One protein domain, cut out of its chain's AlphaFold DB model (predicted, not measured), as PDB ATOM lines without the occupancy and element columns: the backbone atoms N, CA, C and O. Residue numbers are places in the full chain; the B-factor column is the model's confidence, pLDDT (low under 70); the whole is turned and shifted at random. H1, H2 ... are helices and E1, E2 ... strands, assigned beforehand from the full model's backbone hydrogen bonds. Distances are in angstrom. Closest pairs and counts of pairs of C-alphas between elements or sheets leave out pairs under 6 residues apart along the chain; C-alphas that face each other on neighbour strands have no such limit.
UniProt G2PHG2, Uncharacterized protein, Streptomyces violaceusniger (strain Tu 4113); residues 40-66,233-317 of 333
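This is residues 40 to 66 and 233 to 317 of the 333 residues of an uncharacterized protein of Streptomyces violaceusniger (strain Tu 4113) (UniProt G2PHG2). Three helices make a small core, H1 and H2 crossing as an X and H3 packing on H2, with a small two-strand hairpin, E1 and E2, reached through long loops. Residues 267 to 272 of that hairpin and residues 307 to 313 of the last stretch stick out at opposite ends of the longest axis. The printed part has 112 residues, with three named helices and two named strands in the order H1, H2, E1, E2, H3; the strands are antiparallel, and the class is mostly helix, though under half of the residues are in named elements. The whole is loose, with a radius of gyration of the C-alphas of 17.6 A, and elongated, spanning 63 by 37 by 28 A.

Start with H1, residues 44 to 60, which touches H2, residues 234 to 250; their closest C-alphas, of Leu 50 and Ala 244, are 5.0 A apart. They run opposite ways at a steep tilt of 50 degrees. H2 also touches H3, residues 287 to 296, its closest C-alphas being those of Ala 239 and Val 289, 4.8 A apart; they run opposite ways at 37 degrees, only just a steep tilt. H1 and H3 are close but not clearly touching. Look next at the hairpin of E1, residues 266 to 268, and E2, residues 271 to 273, antiparallel at 160 degrees: N 266 and O 273 are within hydrogen-bond range at 3.0 A. H1 is apart from both strands. In H1, H2 and H3 every O i to N i+4 pair is within hydrogen-bond range.

Find C-alpha 44 at (25.091, 3.151, 46.641); from there H1 runs 24.2 A. H2 measures 24.5 A, E1 6.3 A and E2 6.4 A. H3 runs 14.4 A and ends at C-alpha 296, (30.856, 9.113, 17.791).

The C-alphas of Gly 270 and Asp 311, the two farthest apart, are 64.8 A apart. Residues 67 to 232 are not printed, and C-alphas 66 and 233 are 9.9 A apart across the cut. The links H2 to E1 and E2 to H3 are long. Model confidence is under 70 in residues 251 to 282 and 303 to 317.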
ATOM      1  N   GLU A  40      14.850   3.055  41.952       79.88
ATOM      2  CA  GLU A  40      14.552   3.245  43.378       79.88
ATOM      3  C   GLU A  40      15.246   2.201  44.266       79.88
ATOM      4  O   GLU A  40      15.613   2.500  45.402       79.88
ATOM      5  N   ASP A  41      15.509   1.014  43.718       82.12
ATOM      6  CA  ASP A  41      16.177  -0.091  44.408       82.12
ATOM      7  C   ASP A  41      17.713   0.006  44.324       82.12
ATOM      8  O   ASP A  41      18.443  -0.861  44.817       82.12
ATOM      9  N   PHE A  42      18.250   1.054  43.686       82.00
ATOM     10  CA  PHE A  42      19.689   1.206  43.506       82.00
ATOM     11  C   PHE A  42      20.386   1.493  44.836       82.00
ATOM     12  O   PHE A  42      20.386   2.607  45.359       82.00
ATOM     13  N   GLU A  43      21.102   0.489  45.332       82.81
ATOM     14  CA  GLU A  43      22.103   0.672  46.382       82.81
ATOM     15  C   GLU A  43      23.251   1.626  45.966       82.81
ATOM     16  O   GLU A  43      23.526   1.785  44.770       82.81
ATOM     17  N   PRO A  44      24.002   2.210  46.926       81.75
ATOM     18  CA  PRO A  44      25.091   3.151  46.641       81.75
ATOM     19  C   PRO A  44      26.135   2.653  45.630       81.75
ATOM     20  O   PRO A  44      26.639   3.443  44.832       81.75
ATOM     21  N   ARG A  45      26.431   1.345  45.604       78.44
ATOM     22  CA  ARG A  45      27.367   0.747  44.635       78.44
ATOM     23  C   ARG A  45      26.915   0.920  43.181       78.44
ATOM     24  O   ARG A  45      27.749   1.164  42.313       78.44
ATOM     25  N   HIS A  46      25.609   0.856  42.918       82.56
ATOM     26  CA  HIS A  46      25.052   1.001  41.572       82.56
ATOM     27  C   HIS A  46      25.187   2.447  41.093       82.56
ATOM     28  O   HIS A  46      25.599   2.689  39.961       82.56
ATOM     29  N   TRP A  47      24.939   3.416  41.981       83.38
ATOM     30  CA  TRP A  47      25.137   4.839  41.691       83.38
ATOM     31  C   TRP A  47      26.602   5.192  41.429       83.38
ATOM     32  O   TRP A  47      26.882   5.993  40.537       83.38
ATOM     33  N   ILE A  48      27.535   4.580  42.162       83.19
ATOM     34  CA  ILE A  48      28.977   4.752  41.938       83.19
ATOM     35  C   ILE A  48      29.391   4.153  40.587       83.19
ATOM     36  O   ILE A  48      30.068   4.811  39.801       83.19
ATOM     37  N   ALA A  49      28.956   2.931  40.277       85.62
ATOM     38  CA  ALA A  49      29.266   2.302  38.995       85.62
ATOM     39  C   ALA A  49      28.709   3.112  37.813       85.62
ATOM     40  O   ALA A  49      29.407   3.343  36.820       85.62
ATOM     41  N   LEU A  50      27.476   3.603  37.950       86.81
ATOM     42  CA  LEU A  50      26.817   4.431  36.951       86.81
ATOM     43  C   LEU A  50      27.519   5.782  36.756       86.81
ATOM     44  O   LEU A  50      27.692   6.221  35.616       86.81
ATOM     45  N   SER A  51      27.940   6.446  37.836       85.12
ATOM     46  CA  SER A  51      28.627   7.739  37.746       85.12
ATOM     47  C   SER A  51      30.001   7.608  37.086       85.12
ATOM     48  O   SER A  51      30.307   8.386  36.183       85.12
ATOM     49  N   ILE A  52      30.775   6.574  37.435       86.12
ATOM     50  CA  ILE A  52      32.076   6.284  36.811       86.12
ATOM     51  C   ILE A  52      31.900   5.970  35.322       86.12
ATOM     52  O   ILE A  52      32.625   6.519  34.487       86.12
ATOM     53  N   ALA A  53      30.930   5.118  34.970       90.50
ATOM     54  CA  ALA A  53      30.642   4.787  33.576       90.50
ATOM     55  C   ALA A  53      30.261   6.036  32.771       90.50
ATOM     56  O   ALA A  53      30.819   6.291  31.700       90.50
ATOM     57  N   SER A  54      29.357   6.848  33.323       89.50
ATOM     58  CA  SER A  54      28.880   8.083  32.698       89.50
ATOM     59  C   SER A  54      30.007   9.089  32.503       89.50
ATOM     60  O   SER A  54      30.132   9.662  31.425       89.50
ATOM     61  N   GLU A  55      30.859   9.299  33.508       86.19
ATOM     62  CA  GLU A  55      31.982  10.230  33.399       86.19
ATOM     63  C   GLU A  55      33.018   9.749  32.375       86.19
ATOM     64  O   GLU A  55      33.489  10.540  31.550       86.19
ATOM     65  N   ARG A  56      33.345   8.449  32.380       88.56
ATOM     66  CA  ARG A  56      34.298   7.869  31.427       88.56
ATOM     67  C   ARG A  56      33.804   8.040  29.995       88.56
ATOM     68  O   ARG A  56      34.560   8.536  29.164       88.56
ATOM     69  N   LEU A  57      32.539   7.715  29.721       90.19
ATOM     70  CA  LEU A  57      31.935   7.887  28.395       90.19
ATOM     71  C   LEU A  57      31.750   9.355  28.012       90.19
ATOM     72  O   LEU A  57      31.945   9.735  26.858       90.19
ATOM     73  N   TRP A  58      31.436  10.219  28.972       87.25
ATOM     74  CA  TRP A  58      31.359  11.649  28.718       87.25
ATOM     75  C   TRP A  58      32.713  12.196  28.253       87.25
ATOM     76  O   TRP A  58      32.788  12.843  27.210       87.25
ATOM     77  N   ARG A  59      33.811  11.854  28.939       85.19
ATOM     78  CA  ARG A  59      35.172  12.239  28.519       85.19
ATOM     79  C   ARG A  59      35.569  11.590  27.192       85.19
ATOM     80  O   ARG A  59      36.166  12.247  26.341       85.19
ATOM     81  N   ALA A  60      35.203  10.325  27.000       87.69
ATOM     82  CA  ALA A  60      35.453   9.559  25.781       87.69
ATOM     83  C   ALA A  60      34.841  10.184  24.535       87.69
ATOM     84  O   ALA A  60      35.443  10.183  23.468       87.69
ATOM     85  N   THR A  61      33.638  10.729  24.682       87.44
ATOM     86  CA  THR A  61      32.888  11.357  23.595       87.44
ATOM     87  C   THR A  61      33.248  12.830  23.411       87.44
ATOM     88  O   THR A  61      32.607  13.513  22.616       87.44
ATOM     89  N   GLY A  62      34.255  13.339  24.133       81.19
ATOM     90  CA  GLY A  62      34.646  14.749  24.107       81.19
ATOM     91  C   GLY A  62      33.607  15.669  24.749       81.19
ATOM     92  O   GLY A  62      33.507  16.834  24.373       81.19
ATOM     93  N   GLY A  63      32.799  15.142  25.670       80.00
ATOM     94  CA  GLY A  63      31.728  15.856  26.349       80.00
ATOM     95  C   GLY A  63      30.613  16.283  25.404       80.00
ATOM     96  O   GLY A  63      30.113  17.389  25.529       80.00
ATOM     97  N   ARG A  64      30.250  15.474  24.402       79.12
ATOM     98  CA  ARG A  64      29.218  15.852  23.413       79.12
ATOM     99  C   ARG A  64      27.792  15.626  23.906       79.12
ATOM    100  O   ARG A  64      26.901  16.376  23.515       79.12
ATOM    101  N   PHE A  65      27.585  14.612  24.744       85.31
ATOM    102  CA  PHE A  65      26.266  14.180  25.204       85.31
ATOM    103  C   PHE A  65      26.077  14.436  26.693       85.31
ATOM    104  O   PHE A  65      27.028  14.382  27.470       85.31
ATOM    105  N   GLY A  66      24.838  14.692  27.090       81.38
ATOM    106  CA  GLY A  66      24.467  14.992  28.464       81.38
ATOM    107  C   GLY A  66      23.467  16.134  28.497       81.38
ATOM    108  O   GLY A  66      23.632  17.127  27.790       81.38
ATOM    109  N   PRO A 233      22.266   9.146  22.756       89.81
ATOM    110  CA  PRO A 233      21.600   8.294  21.778       89.81
ATOM    111  C   PRO A 233      21.467   6.858  22.314       89.81
ATOM    112  O   PRO A 233      22.248   6.468  23.184       89.81
ATOM    113  N   PRO A 234      20.571   6.023  21.756       90.81
ATOM    114  CA  PRO A 234      20.365   4.646  22.220       90.81
ATOM    115  C   PRO A 234      21.652   3.809  22.315       90.81
ATOM    116  O   PRO A 234      21.845   3.080  23.282       90.81
ATOM    117  N   GLY A 235      22.588   3.973  21.369       90.50
ATOM    118  CA  GLY A 235      23.897   3.307  21.434       90.50
ATOM    119  C   GLY A 235      24.750   3.740  22.634       90.50
ATOM    120  O   GLY A 235      25.439   2.918  23.227       90.50
ATOM    121  N   GLY A 236      24.644   5.004  23.052       91.44
ATOM    122  CA  GLY A 236      25.318   5.512  24.248       91.44
ATOM    123  C   GLY A 236      24.695   4.997  25.542       91.44
ATOM    124  O   GLY A 236      25.420   4.738  26.497       91.44
ATOM    125  N   VAL A 237      23.374   4.784  25.554       91.81
ATOM    126  CA  VAL A 237      22.667   4.125  26.666       91.81
ATOM    127  C   VAL A 237      23.150   2.688  26.811       91.81
ATOM    128  O   VAL A 237      23.528   2.273  27.905       91.81
ATOM    129  N   LEU A 238      23.227   1.939  25.707       91.81
ATOM    130  CA  LEU A 238      23.748   0.573  25.720       91.81
ATOM    131  C   LEU A 238      25.206   0.532  26.204       91.81
ATOM    132  O   LEU A 238      25.539  -0.270  27.077       91.81
ATOM    133  N   ALA A 239      26.055   1.429  25.697       92.69
ATOM    134  CA  ALA A 239      27.453   1.524  26.108       92.69
ATOM    135  C   ALA A 239      27.599   1.844  27.608       92.69
ATOM    136  O   ALA A 239      28.368   1.185  28.312       92.69
ATOM    137  N   ALA A 240      26.819   2.804  28.119       92.19
ATOM    138  CA  ALA A 240      26.777   3.138  29.543       92.19
ATOM    139  C   ALA A 240      26.318   1.954  30.391       92.19
ATOM    140  O   ALA A 240      26.920   1.677  31.423       92.19
ATOM    141  N   SER A 241      25.315   1.213  29.920       91.19
ATOM    142  CA  SER A 241      24.768   0.043  30.615       91.19
ATOM    143  C   SER A 241      25.800  -1.074  30.734       91.19
ATOM    144  O   SER A 241      26.024  -1.602  31.821       91.19
ATOM    145  N   ARG A 242      26.484  -1.404  29.630       90.06
ATOM    146  CA  ARG A 242      27.531  -2.439  29.607       90.06
ATOM    147  C   ARG A 242      28.703  -2.074  30.511       90.06
ATOM    148  O   ARG A 242      29.141  -2.903  31.308       90.06
ATOM    149  N   LEU A 243      29.170  -0.829  30.426       90.19
ATOM    150  CA  LEU A 243      30.283  -0.351  31.238       90.19
ATOM    151  C   LEU A 243      29.918  -0.285  32.728       90.19
ATOM    152  O   LEU A 243      30.681  -0.770  33.559       90.19
ATOM    153  N   ALA A 244      28.746   0.257  33.071       89.69
ATOM    154  CA  ALA A 244      28.271   0.322  34.454       89.69
ATOM    155  C   ALA A 244      28.100  -1.078  35.055       89.69
ATOM    156  O   ALA A 244      28.521  -1.308  36.186       89.69
ATOM    157  N   CYS A 245      27.559  -2.028  34.287       88.00
ATOM    158  CA  CYS A 245      27.416  -3.414  34.727       88.00
ATOM    159  C   CYS A 245      28.773  -4.048  35.055       88.00
ATOM    160  O   CYS A 245      28.936  -4.647  36.115       88.00
ATOM    161  N   LYS A 246      29.770  -3.855  34.181       86.12
ATOM    162  CA  LYS A 246      31.123  -4.376  34.407       86.12
ATOM    163  C   LYS A 246      31.830  -3.733  35.590       86.12
ATOM    164  O   LYS A 246      32.519  -4.427  36.333       86.12
ATOM    165  N   ILE A 247      31.624  -2.437  35.809       85.00
ATOM    166  CA  ILE A 247      32.148  -1.762  36.999       85.00
ATOM    167  C   ILE A 247      31.468  -2.309  38.261       85.00
ATOM    168  O   ILE A 247      32.162  -2.624  39.225       85.00
ATOM    169  N   ALA A 248      30.145  -2.484  38.255       82.25
ATOM    170  CA  ALA A 248      29.421  -3.025  39.405       82.25
ATOM    171  C   ALA A 248      29.832  -4.468  39.737       82.25
ATOM    172  O   ALA A 248      30.046  -4.769  40.908       82.25
ATOM    173  N   GLU A 249      30.013  -5.323  38.725       78.62
ATOM    174  CA  GLU A 249      30.544  -6.687  38.880       78.62
ATOM    175  C   GLU A 249      31.931  -6.666  39.544       78.62
ATOM    176  O   GLU A 249      32.182  -7.403  40.494       78.62
ATOM    177  N   SER A 250      32.812  -5.751  39.119       71.62
ATOM    178  CA  SER A 250      34.160  -5.620  39.693       71.62
ATOM    179  C   SER A 250      34.186  -5.134  41.150       71.62
ATOM    180  O   SER A 250      35.197  -5.292  41.830       71.62
ATOM    181  N   CYS A 251      33.085  -4.550  41.635       65.75
ATOM    182  CA  CYS A 251      32.919  -4.103  43.018       65.75
ATOM    183  C   CYS A 251      32.200  -5.136  43.911       65.75
ATOM    184  O   CYS A 251      31.827  -4.788  45.033       65.75
ATOM    185  N   GLY A 252      31.968  -6.360  43.415       64.81
ATOM    186  CA  GLY A 252      31.351  -7.469  44.152       64.81
ATOM    187  C   GLY A 252      32.251  -8.098  45.226       64.81
ATOM    188  O   GLY A 252      33.283  -7.544  45.609       64.81
ATOM    189  N   ASP A 253      31.842  -9.262  45.741       56.00
ATOM    190  CA  ASP A 253      32.534  -9.925  46.849       56.00
ATOM    191  C   ASP A 253      33.994 -10.291  46.501       56.00
ATOM    192  O   ASP A 253      34.253 -10.904  45.464       56.00
ATOM    193  N   PRO A 254      34.968 -10.018  47.390       52.12
ATOM    194  CA  PRO A 254      36.391 -10.282  47.149       52.12
ATOM    195  C   PRO A 254      36.746 -11.774  46.989       52.12
ATOM    196  O   PRO A 254      37.865 -12.096  46.587       52.12
ATOM    197  N   SER A 255      35.824 -12.693  47.303       51.31
ATOM    198  CA  SER A 255      35.968 -14.132  47.038       51.31
ATOM    199  C   SER A 255      35.813 -14.485  45.556       51.31
ATOM    200  O   SER A 255      36.437 -15.444  45.100       51.31
ATOM    201  N   ASP A 256      35.061 -13.686  44.795       54.38
ATOM    202  CA  ASP A 256      35.024 -13.725  43.333       54.38
ATOM    203  C   ASP A 256      36.016 -12.697  42.794       54.38
ATOM    204  O   ASP A 256      35.662 -11.660  42.248       54.38
ATOM    205  N   CYS A 257      37.304 -12.979  43.005       51.78
ATOM    206  CA  CYS A 257      38.394 -12.122  42.557       51.78
ATOM    207  C   CYS A 257      38.227 -11.819  41.050       51.78
ATOM    208  O   CYS A 257      38.349 -12.754  40.241       51.78
ATOM    209  N   PRO A 258      37.922 -10.565  40.658       56.19
ATOM    210  CA  PRO A 258      37.718 -10.228  39.263       56.19
ATOM    211  C   PRO A 258      39.048 -10.410  38.542       56.19
ATOM    212  O   PRO A 258      40.092  -9.922  38.982       56.19
ATOM    213  N   VAL A 259      39.015 -11.161  37.443       55.91
ATOM    214  CA  VAL A 259      40.180 -11.330  36.576       55.91
ATOM    215  C   VAL A 259      40.664  -9.931  36.181       55.91
ATOM    216  O   VAL A 259      39.874  -9.163  35.630       55.91
ATOM    217  N   PRO A 260      41.921  -9.560  36.482       52.69
ATOM    218  CA  PRO A 260      42.407  -8.231  36.159       52.69
ATOM    219  C   PRO A 260      42.334  -8.009  34.645       52.69
ATOM    220  O   PRO A 260      42.597  -8.924  33.863       52.69
ATOM    221  N   PHE A 261      41.984  -6.784  34.238       53.56
ATOM    222  CA  PHE A 261      41.683  -6.386  32.851       53.56
ATOM    223  C   PHE A 261      42.824  -6.639  31.834       53.56
ATOM    224  O   PHE A 261      42.650  -6.414  30.644       53.56
ATOM    225  N   ASN A 262      43.988  -7.111  32.287       49.66
ATOM    226  CA  ASN A 262      45.192  -7.397  31.511       49.66
ATOM    227  C   ASN A 262      45.725  -8.840  31.681       49.66
ATOM    228  O   ASN A 262      46.881  -9.103  31.348       49.66
ATOM    229  N   ALA A 263      44.944  -9.773  32.238       52.66
ATOM    230  CA  ALA A 263      45.408 -11.136  32.505       52.66
ATOM    231  C   ALA A 263      45.539 -11.979  31.224       52.66
ATOM    232  O   ALA A 263      44.609 -12.661  30.821       52.66
ATOM    233  N   THR A 264      46.716 -12.014  30.603       52.62
ATOM    234  CA  THR A 264      46.941 -12.713  29.322       52.62
ATOM    235  C   THR A 264      46.643 -14.212  29.319       52.62
ATOM    236  O   THR A 264      46.420 -14.785  28.256       52.62
ATOM    237  N   GLN A 265      46.625 -14.860  30.485       52.19
ATOM    238  CA  GLN A 265      46.202 -16.247  30.617       52.19
ATOM    239  C   GLN A 265      45.493 -16.467  31.952       52.19
ATOM    240  O   GLN A 265      46.080 -16.247  33.012       52.19
ATOM    241  N   VAL A 266      44.250 -16.947  31.905       58.91
ATOM    242  CA  VAL A 266      43.528 -17.423  33.091       58.91
ATOM    243  C   VAL A 266      43.079 -18.851  32.852       58.91
ATOM    244  O   VAL A 266      42.330 -19.138  31.921       58.91
ATOM    245  N   THR A 267      43.542 -19.752  33.711       54.81
ATOM    246  CA  THR A 267      43.088 -21.140  33.771       54.81
ATOM    247  C   THR A 267      42.168 -21.303  34.974       54.81
ATOM    248  O   THR A 267      42.636 -21.307  36.114       54.81
ATOM    249  N   ARG A 268      40.864 -21.445  34.725       63.34
ATOM    250  CA  ARG A 268      39.868 -21.866  35.724       63.34
ATOM    251  C   ARG A 268      39.138 -23.092  35.180       63.34
ATOM    252  O   ARG A 268      38.795 -23.127  34.005       63.34
ATOM    253  N   GLU A 269      38.970 -24.110  36.023       66.44
ATOM    254  CA  GLU A 269      38.194 -25.329  35.715       66.44
ATOM    255  C   GLU A 269      38.569 -26.037  34.392       66.44
ATOM    256  O   GLU A 269      37.736 -26.647  33.733       66.44
ATOM    257  N   GLY A 270      39.840 -25.971  33.981       67.12
ATOM    258  CA  GLY A 270      40.327 -26.647  32.769       67.12
ATOM    259  C   GLY A 270      40.078 -25.903  31.452       67.12
ATOM    260  O   GLY A 270      40.491 -26.394  30.404       67.12
ATOM    261  N   ILE A 271      39.485 -24.704  31.487       58.84
ATOM    262  CA  ILE A 271      39.367 -23.820  30.322       58.84
ATOM    263  C   ILE A 271      40.452 -22.744  30.425       58.84
ATOM    264  O   ILE A 271      40.560 -22.031  31.425       58.84
ATOM    265  N   THR A 272      41.293 -22.662  29.392       58.69
ATOM    266  CA  THR A 272      42.342 -21.643  29.282       58.69
ATOM    267  C   THR A 272      41.812 -20.481  28.455       58.69
ATOM    268  O   THR A 272      41.596 -20.637  27.255       58.69
ATOM    269  N   TYR A 273      41.633 -19.316  29.073       55.62
ATOM    270  CA  TYR A 273      41.370 -18.072  28.353       55.62
ATOM    271  C   TYR A 273      42.701 -17.388  28.051       55.62
ATOM    272  O   TYR A 273      43.488 -17.171  28.972       55.62
ATOM    273  N   GLN A 274      42.954 -17.055  26.784       58.81
ATOM    274  CA  GLN A 274      44.003 -16.109  26.409       58.81
ATOM    275  C   GLN A 274      43.356 -14.738  26.237       58.81
ATOM    276  O   GLN A 274      42.599 -14.536  25.290       58.81
ATOM    277  N   LEU A 275      43.603 -13.819  27.172       62.00
ATOM    278  CA  LEU A 275      43.136 -12.441  27.026       62.00
ATOM    279  C   LEU A 275      44.186 -11.664  26.237       62.00
ATOM    280  O   LEU A 275      45.375 -11.683  26.561       62.00
ATOM    281  N   GLN A 276      43.756 -10.984  25.185       60.34
ATOM    282  CA  GLN A 276      44.620 -10.053  24.481       60.34
ATOM    283  C   GLN A 276      44.711  -8.772  25.313       60.34
ATOM    284  O   GLN A 276      43.696  -8.274  25.798       60.34
ATOM    285  N   ALA A 277      45.927  -8.266  25.531       57.09
ATOM    286  CA  ALA A 277      46.092  -6.957  26.151       57.09
ATOM    287  C   ALA A 277      45.407  -5.901  25.269       57.09
ATOM    288  O   ALA A 277      45.500  -6.025  24.041       57.09
ATOM    289  N   PRO A 278      44.747  -4.891  25.865       58.97
ATOM    290  CA  PRO A 278      44.047  -3.890  25.085       58.97
ATOM    291  C   PRO A 278      44.991  -3.236  24.080       58.97
ATOM    292  O   PRO A 278      46.097  -2.823  24.439       58.97
ATOM    293  N   GLY A 279      44.577  -3.211  22.812       59.91
ATOM    294  CA  GLY A 279      45.361  -2.611  21.737       59.91
ATOM    295  C   GLY A 279      45.477  -1.092  21.880       59.91
ATOM    296  O   GLY A 279      44.715  -0.455  22.612       59.91
ATOM    297  N   ASP A 280      46.409  -0.491  21.139       57.44
ATOM    298  CA  ASP A 280      46.529   0.966  21.044       57.44
ATOM    299  C   ASP A 280      45.212   1.565  20.509       57.44
ATOM    300  O   ASP A 280      44.925   1.501  19.315       57.44
ATOM    301  N   GLY A 281      44.396   2.133  21.401       60.66
ATOM    302  CA  GLY A 281      43.098   2.734  21.067       60.66
ATOM    303  C   GLY A 281      41.898   2.157  21.821       60.66
ATOM    304  O   GLY A 281      40.848   2.801  21.838       60.66
ATOM    305  N   GLU A 282      42.044   1.014  22.496       66.19
ATOM    306  CA  GLU A 282      41.001   0.481  23.378       66.19
ATOM    307  C   GLU A 282      40.931   1.307  24.665       66.19
ATOM    308  O   GLU A 282      41.906   1.467  25.403       66.19
ATOM    309  N   MET A 283      39.766   1.899  24.919       73.25
ATOM    310  CA  MET A 283      39.591   2.880  25.983       73.25
ATOM    311  C   MET A 283      38.945   2.261  27.217       73.25
ATOM    312  O   MET A 283      39.258   2.668  28.340       73.25
ATOM    313  N   THR A 284      38.026   1.315  27.040       79.12
ATOM    314  CA  THR A 284      37.315   0.638  28.132       79.12
ATOM    315  C   THR A 284      37.682  -0.832  28.260       79.12
ATOM    316  O   THR A 284      37.501  -1.374  29.349       79.12
ATOM    317  N   GLY A 285      38.213  -1.452  27.199       77.94
ATOM    318  CA  GLY A 285      38.443  -2.900  27.145       77.94
ATOM    319  C   GLY A 285      37.151  -3.698  26.925       77.94
ATOM    320  O   GLY A 285      37.135  -4.912  27.108       77.94
ATOM    321  N   ILE A 286      36.056  -3.014  26.568       84.50
ATOM    322  CA  ILE A 286      34.780  -3.611  26.173       84.50
ATOM    323  C   ILE A 286      34.573  -3.264  24.691       84.50
ATOM    324  O   ILE A 286      34.305  -2.095  24.391       84.50
ATOM    325  N   PRO A 287      34.693  -4.235  23.763       84.94
ATOM    326  CA  PRO A 287      34.691  -3.967  22.327       84.94
ATOM    327  C   PRO A 287      33.482  -3.164  21.843       84.94
ATOM    328  O   PRO A 287      33.650  -2.212  21.089       84.94
ATOM    329  N   GLU A 288      32.273  -3.474  22.324       86.62
ATOM    330  CA  GLU A 288      31.058  -2.782  21.872       86.62
ATOM    331  C   GLU A 288      31.013  -1.319  22.338       86.62
ATOM    332  O   GLU A 288      30.477  -0.444  21.655       86.62
ATOM    333  N   VAL A 289      31.580  -1.043  23.515       90.56
ATOM    334  CA  VAL A 289      31.673   0.315  24.061       90.56
ATOM    335  C   VAL A 289      32.712   1.116  23.285       90.56
ATOM    336  O   VAL A 289      32.451   2.262  22.913       90.56
ATOM    337  N   ASP A 290      33.867   0.512  23.017       89.81
ATOM    338  CA  ASP A 290      34.969   1.166  22.315       89.81
ATOM    339  C   ASP A 290      34.632   1.410  20.833       89.81
ATOM    340  O   ASP A 290      34.912   2.494  20.319       89.81
ATOM    341  N   GLU A 291      33.928   0.483  20.174       89.62
ATOM    342  CA  GLU A 291      33.400   0.668  18.815       89.62
ATOM    343  C   GLU A 291      32.397   1.828  18.751       89.62
ATOM    344  O   GLU A 291      32.486   2.695  17.875       89.62
ATOM    345  N   TRP A 292      31.473   1.908  19.717       92.69
ATOM    346  CA  TRP A 292      30.529   3.022  19.782       92.69
ATOM    347  C   TRP A 292      31.239   4.365  20.002       92.69
ATOM    348  O   TRP A 292      30.913   5.352  19.337       92.69
ATOM    349  N   VAL A 293      32.231   4.413  20.898       91.56
ATOM    350  CA  VAL A 293      33.040   5.619  21.130       91.56
ATOM    351  C   VAL A 293      33.797   6.021  19.863       91.56
ATOM    352  O   VAL A 293      33.792   7.204  19.517       91.56
ATOM    353  N   ALA A 294      34.392   5.067  19.143       90.31
ATOM    354  CA  ALA A 294      35.083   5.325  17.881       90.31
ATOM    355  C   ALA A 294      34.133   5.873  16.801       90.31
ATOM    356  O   ALA A 294      34.511   6.773  16.051       90.31
ATOM    357  N   LEU A 295      32.879   5.411  16.766       91.00
ATOM    358  CA  LEU A 295      31.854   5.921  15.851       91.00
ATOM    359  C   LEU A 295      31.493   7.389  16.138       91.00
ATOM    360  O   LEU A 295      31.375   8.196  15.214       91.00
ATOM    361  N   VAL A 296      31.302   7.755  17.410       89.50
ATOM    362  CA  VAL A 296      30.856   9.113  17.791       89.50
ATOM    363  C   VAL A 296      32.006  10.098  18.027       89.50
ATOM    364  O   VAL A 296      31.779  11.314  18.069       89.50
ATOM    365  N   ASN A 297      33.235   9.598  18.174       90.00
ATOM    366  CA  ASN A 297      34.455  10.381  18.351       90.00
ATOM    367  C   ASN A 297      35.650   9.790  17.565       90.00
ATOM    368  O   ASN A 297      36.674   9.449  18.165       90.00
ATOM    369  N   PRO A 298      35.575   9.725  16.221       88.44
ATOM    370  CA  PRO A 298      36.594   9.075  15.382       88.44
ATOM    371  C   PRO A 298      37.974   9.743  15.448       88.44
ATOM    372  O   PRO A 298      38.983   9.138  15.102       88.44
ATOM    373  N   HIS A 299      38.035  10.999  15.896       86.06
ATOM    374  CA  HIS A 299      39.274  11.767  16.024       86.06
ATOM    375  C   HIS A 299      39.755  11.909  17.474       86.06
ATOM    376  O   HIS A 299      40.676  12.679  17.738       86.06
ATOM    377  N   GLY A 300      39.133  11.208  18.430       84.00
ATOM    378  CA  GLY A 300      39.586  11.196  19.822       84.00
ATOM    379  C   GLY A 300      39.586  12.574  20.495       84.00
ATOM    380  O   GLY A 300      40.451  12.854  21.331       84.00
ATOM    381  N   LEU A 301      38.627  13.439  20.143       80.69
ATOM    382  CA  LEU A 301      38.452  14.761  20.742       80.69
ATOM    383  C   LEU A 301      38.355  14.631  22.265       80.69
ATOM    384  O   LEU A 301      37.491  13.922  22.778       80.69
ATOM    385  N   LYS A 302      39.232  15.329  22.991       75.25
ATOM    386  CA  LYS A 302      39.234  15.349  24.465       75.25
ATOM    387  C   LYS A 302      38.318  16.424  25.049       75.25
ATOM    388  O   LYS A 302      37.945  16.348  26.212       75.25
ATOM    389  N   GLN A 303      37.977  17.427  24.244       67.56
ATOM    390  CA  GLN A 303      37.074  18.526  24.576       67.56
ATOM    391  C   GLN A 303      36.591  19.198  23.280       67.56
ATOM    392  O   GLN A 303      37.281  19.095  22.259       67.56
ATOM    393  N   PRO A 304      35.448  19.906  23.294       62.78
ATOM    394  CA  PRO A 304      35.040  20.721  22.157       62.78
ATOM    395  C   PRO A 304      36.030  21.872  21.935       62.78
ATOM    396  O   PRO A 304      36.556  22.454  22.886       62.78
ATOM    397  N   SER A 305      36.266  22.232  20.672       63.84
ATOM    398  CA  SER A 305      37.058  23.412  20.323       63.84
ATOM    399  C   SER A 305      36.356  24.678  20.817       63.84
ATOM    400  O   SER A 305      35.194  24.916  20.478       63.84
ATOM    401  N   ALA A 306      37.059  25.506  21.583       59.94
ATOM    402  CA  ALA A 306      36.536  26.765  22.091       59.94
ATOM    403  C   ALA A 306      37.606  27.859  22.024       59.94
ATOM    404  O   ALA A 306      38.789  27.598  22.241       59.94
ATOM    405  N   VAL A 307      37.172  29.085  21.734       61.09
ATOM    406  CA  VAL A 307      38.000  30.290  21.836       61.09
ATOM    407  C   VAL A 307      37.705  30.934  23.183       61.09
ATOM    408  O   VAL A 307      36.546  31.222  23.493       61.09
ATOM    409  N   PHE A 308      38.746  31.143  23.982       54.59
ATOM    410  CA  PHE A 308      38.643  31.779  25.291       54.59
ATOM    411  C   PHE A 308      39.222  33.187  25.226       54.59
ATOM    412  O   PHE A 308      40.247  33.412  24.584       54.59
ATOM    413  N   SER A 309      38.563  34.127  25.901       50.06
ATOM    414  CA  SER A 309      39.198  35.404  26.204       50.06
ATOM    415  C   SER A 309      40.209  35.185  27.335       50.06
ATOM    416  O   SER A 309      39.830  34.556  28.325       50.06
ATOM    417  N   PRO A 310      41.447  35.696  27.238       55.69
ATOM    418  CA  PRO A 310      42.419  35.645  28.333       55.69
ATOM    419  C   PRO A 310      41.924  36.334  29.613       55.69
ATOM    420  O   PRO A 310      42.357  35.985  30.706       55.69
ATOM    421  N   ASP A 311      41.005  37.292  29.468       48.38
ATOM    422  CA  ASP A 311      40.540  38.161  30.552       48.38
ATOM    423  C   ASP A 311      39.411  37.550  31.398       48.38
ATOM    424  O   ASP A 311      38.982  38.151  32.382       48.38
ATOM    425  N   PHE A 312      38.896  36.373  31.021       43.53
ATOM    426  CA  PHE A 312      37.775  35.729  31.708       43.53
ATOM    427  C   PHE A 312      38.122  34.297  32.116       43.53
ATOM    428  O   PHE A 312      38.775  33.580  31.352       43.53
ATOM    429  N   PRO A 313      37.648  33.833  33.288       42.44
ATOM    430  CA  PRO A 313      37.773  32.431  33.646       42.44
ATOM    431  C   PRO A 313      37.086  31.574  32.580       42.44
ATOM    432  O   PRO A 313      35.980  31.879  32.119       42.44
ATOM    433  N   ALA A 314      37.751  30.498  32.161       49.44
ATOM    434  CA  ALA A 314      37.182  29.587  31.184       49.44
ATOM    435  C   ALA A 314      35.880  28.993  31.741       49.44
ATOM    436  O   ALA A 314      35.863  28.478  32.857       49.44
ATOM    437  N   ALA A 315      34.802  29.029  30.951       54.19
ATOM    438  CA  ALA A 315      33.520  28.454  31.356       54.19
ATOM    439  C   ALA A 315      33.693  26.987  31.813       54.19
ATOM    440  O   ALA A 315      34.553  26.289  31.257       54.19
ATOM    441  N   PRO A 316      32.906  26.487  32.781       51.44
ATOM    442  CA  PRO A 316      33.025  25.105  33.246       51.44
ATOM    443  C   PRO A 316      32.840  24.108  32.086       51.44
ATOM    444  O   PRO A 316      32.090  24.406  31.155       51.44
ATOM    445  N   PRO A 317      33.473  22.919  32.094       53.66
ATOM    446  CA  PRO A 317      33.364  21.949  30.997       53.66
ATOM    447  C   PRO A 317      31.922  21.559  30.635       53.66
ATOM    448  O   PRO A 317      31.600  21.445  29.453       53.66
TER     449      PRO A 317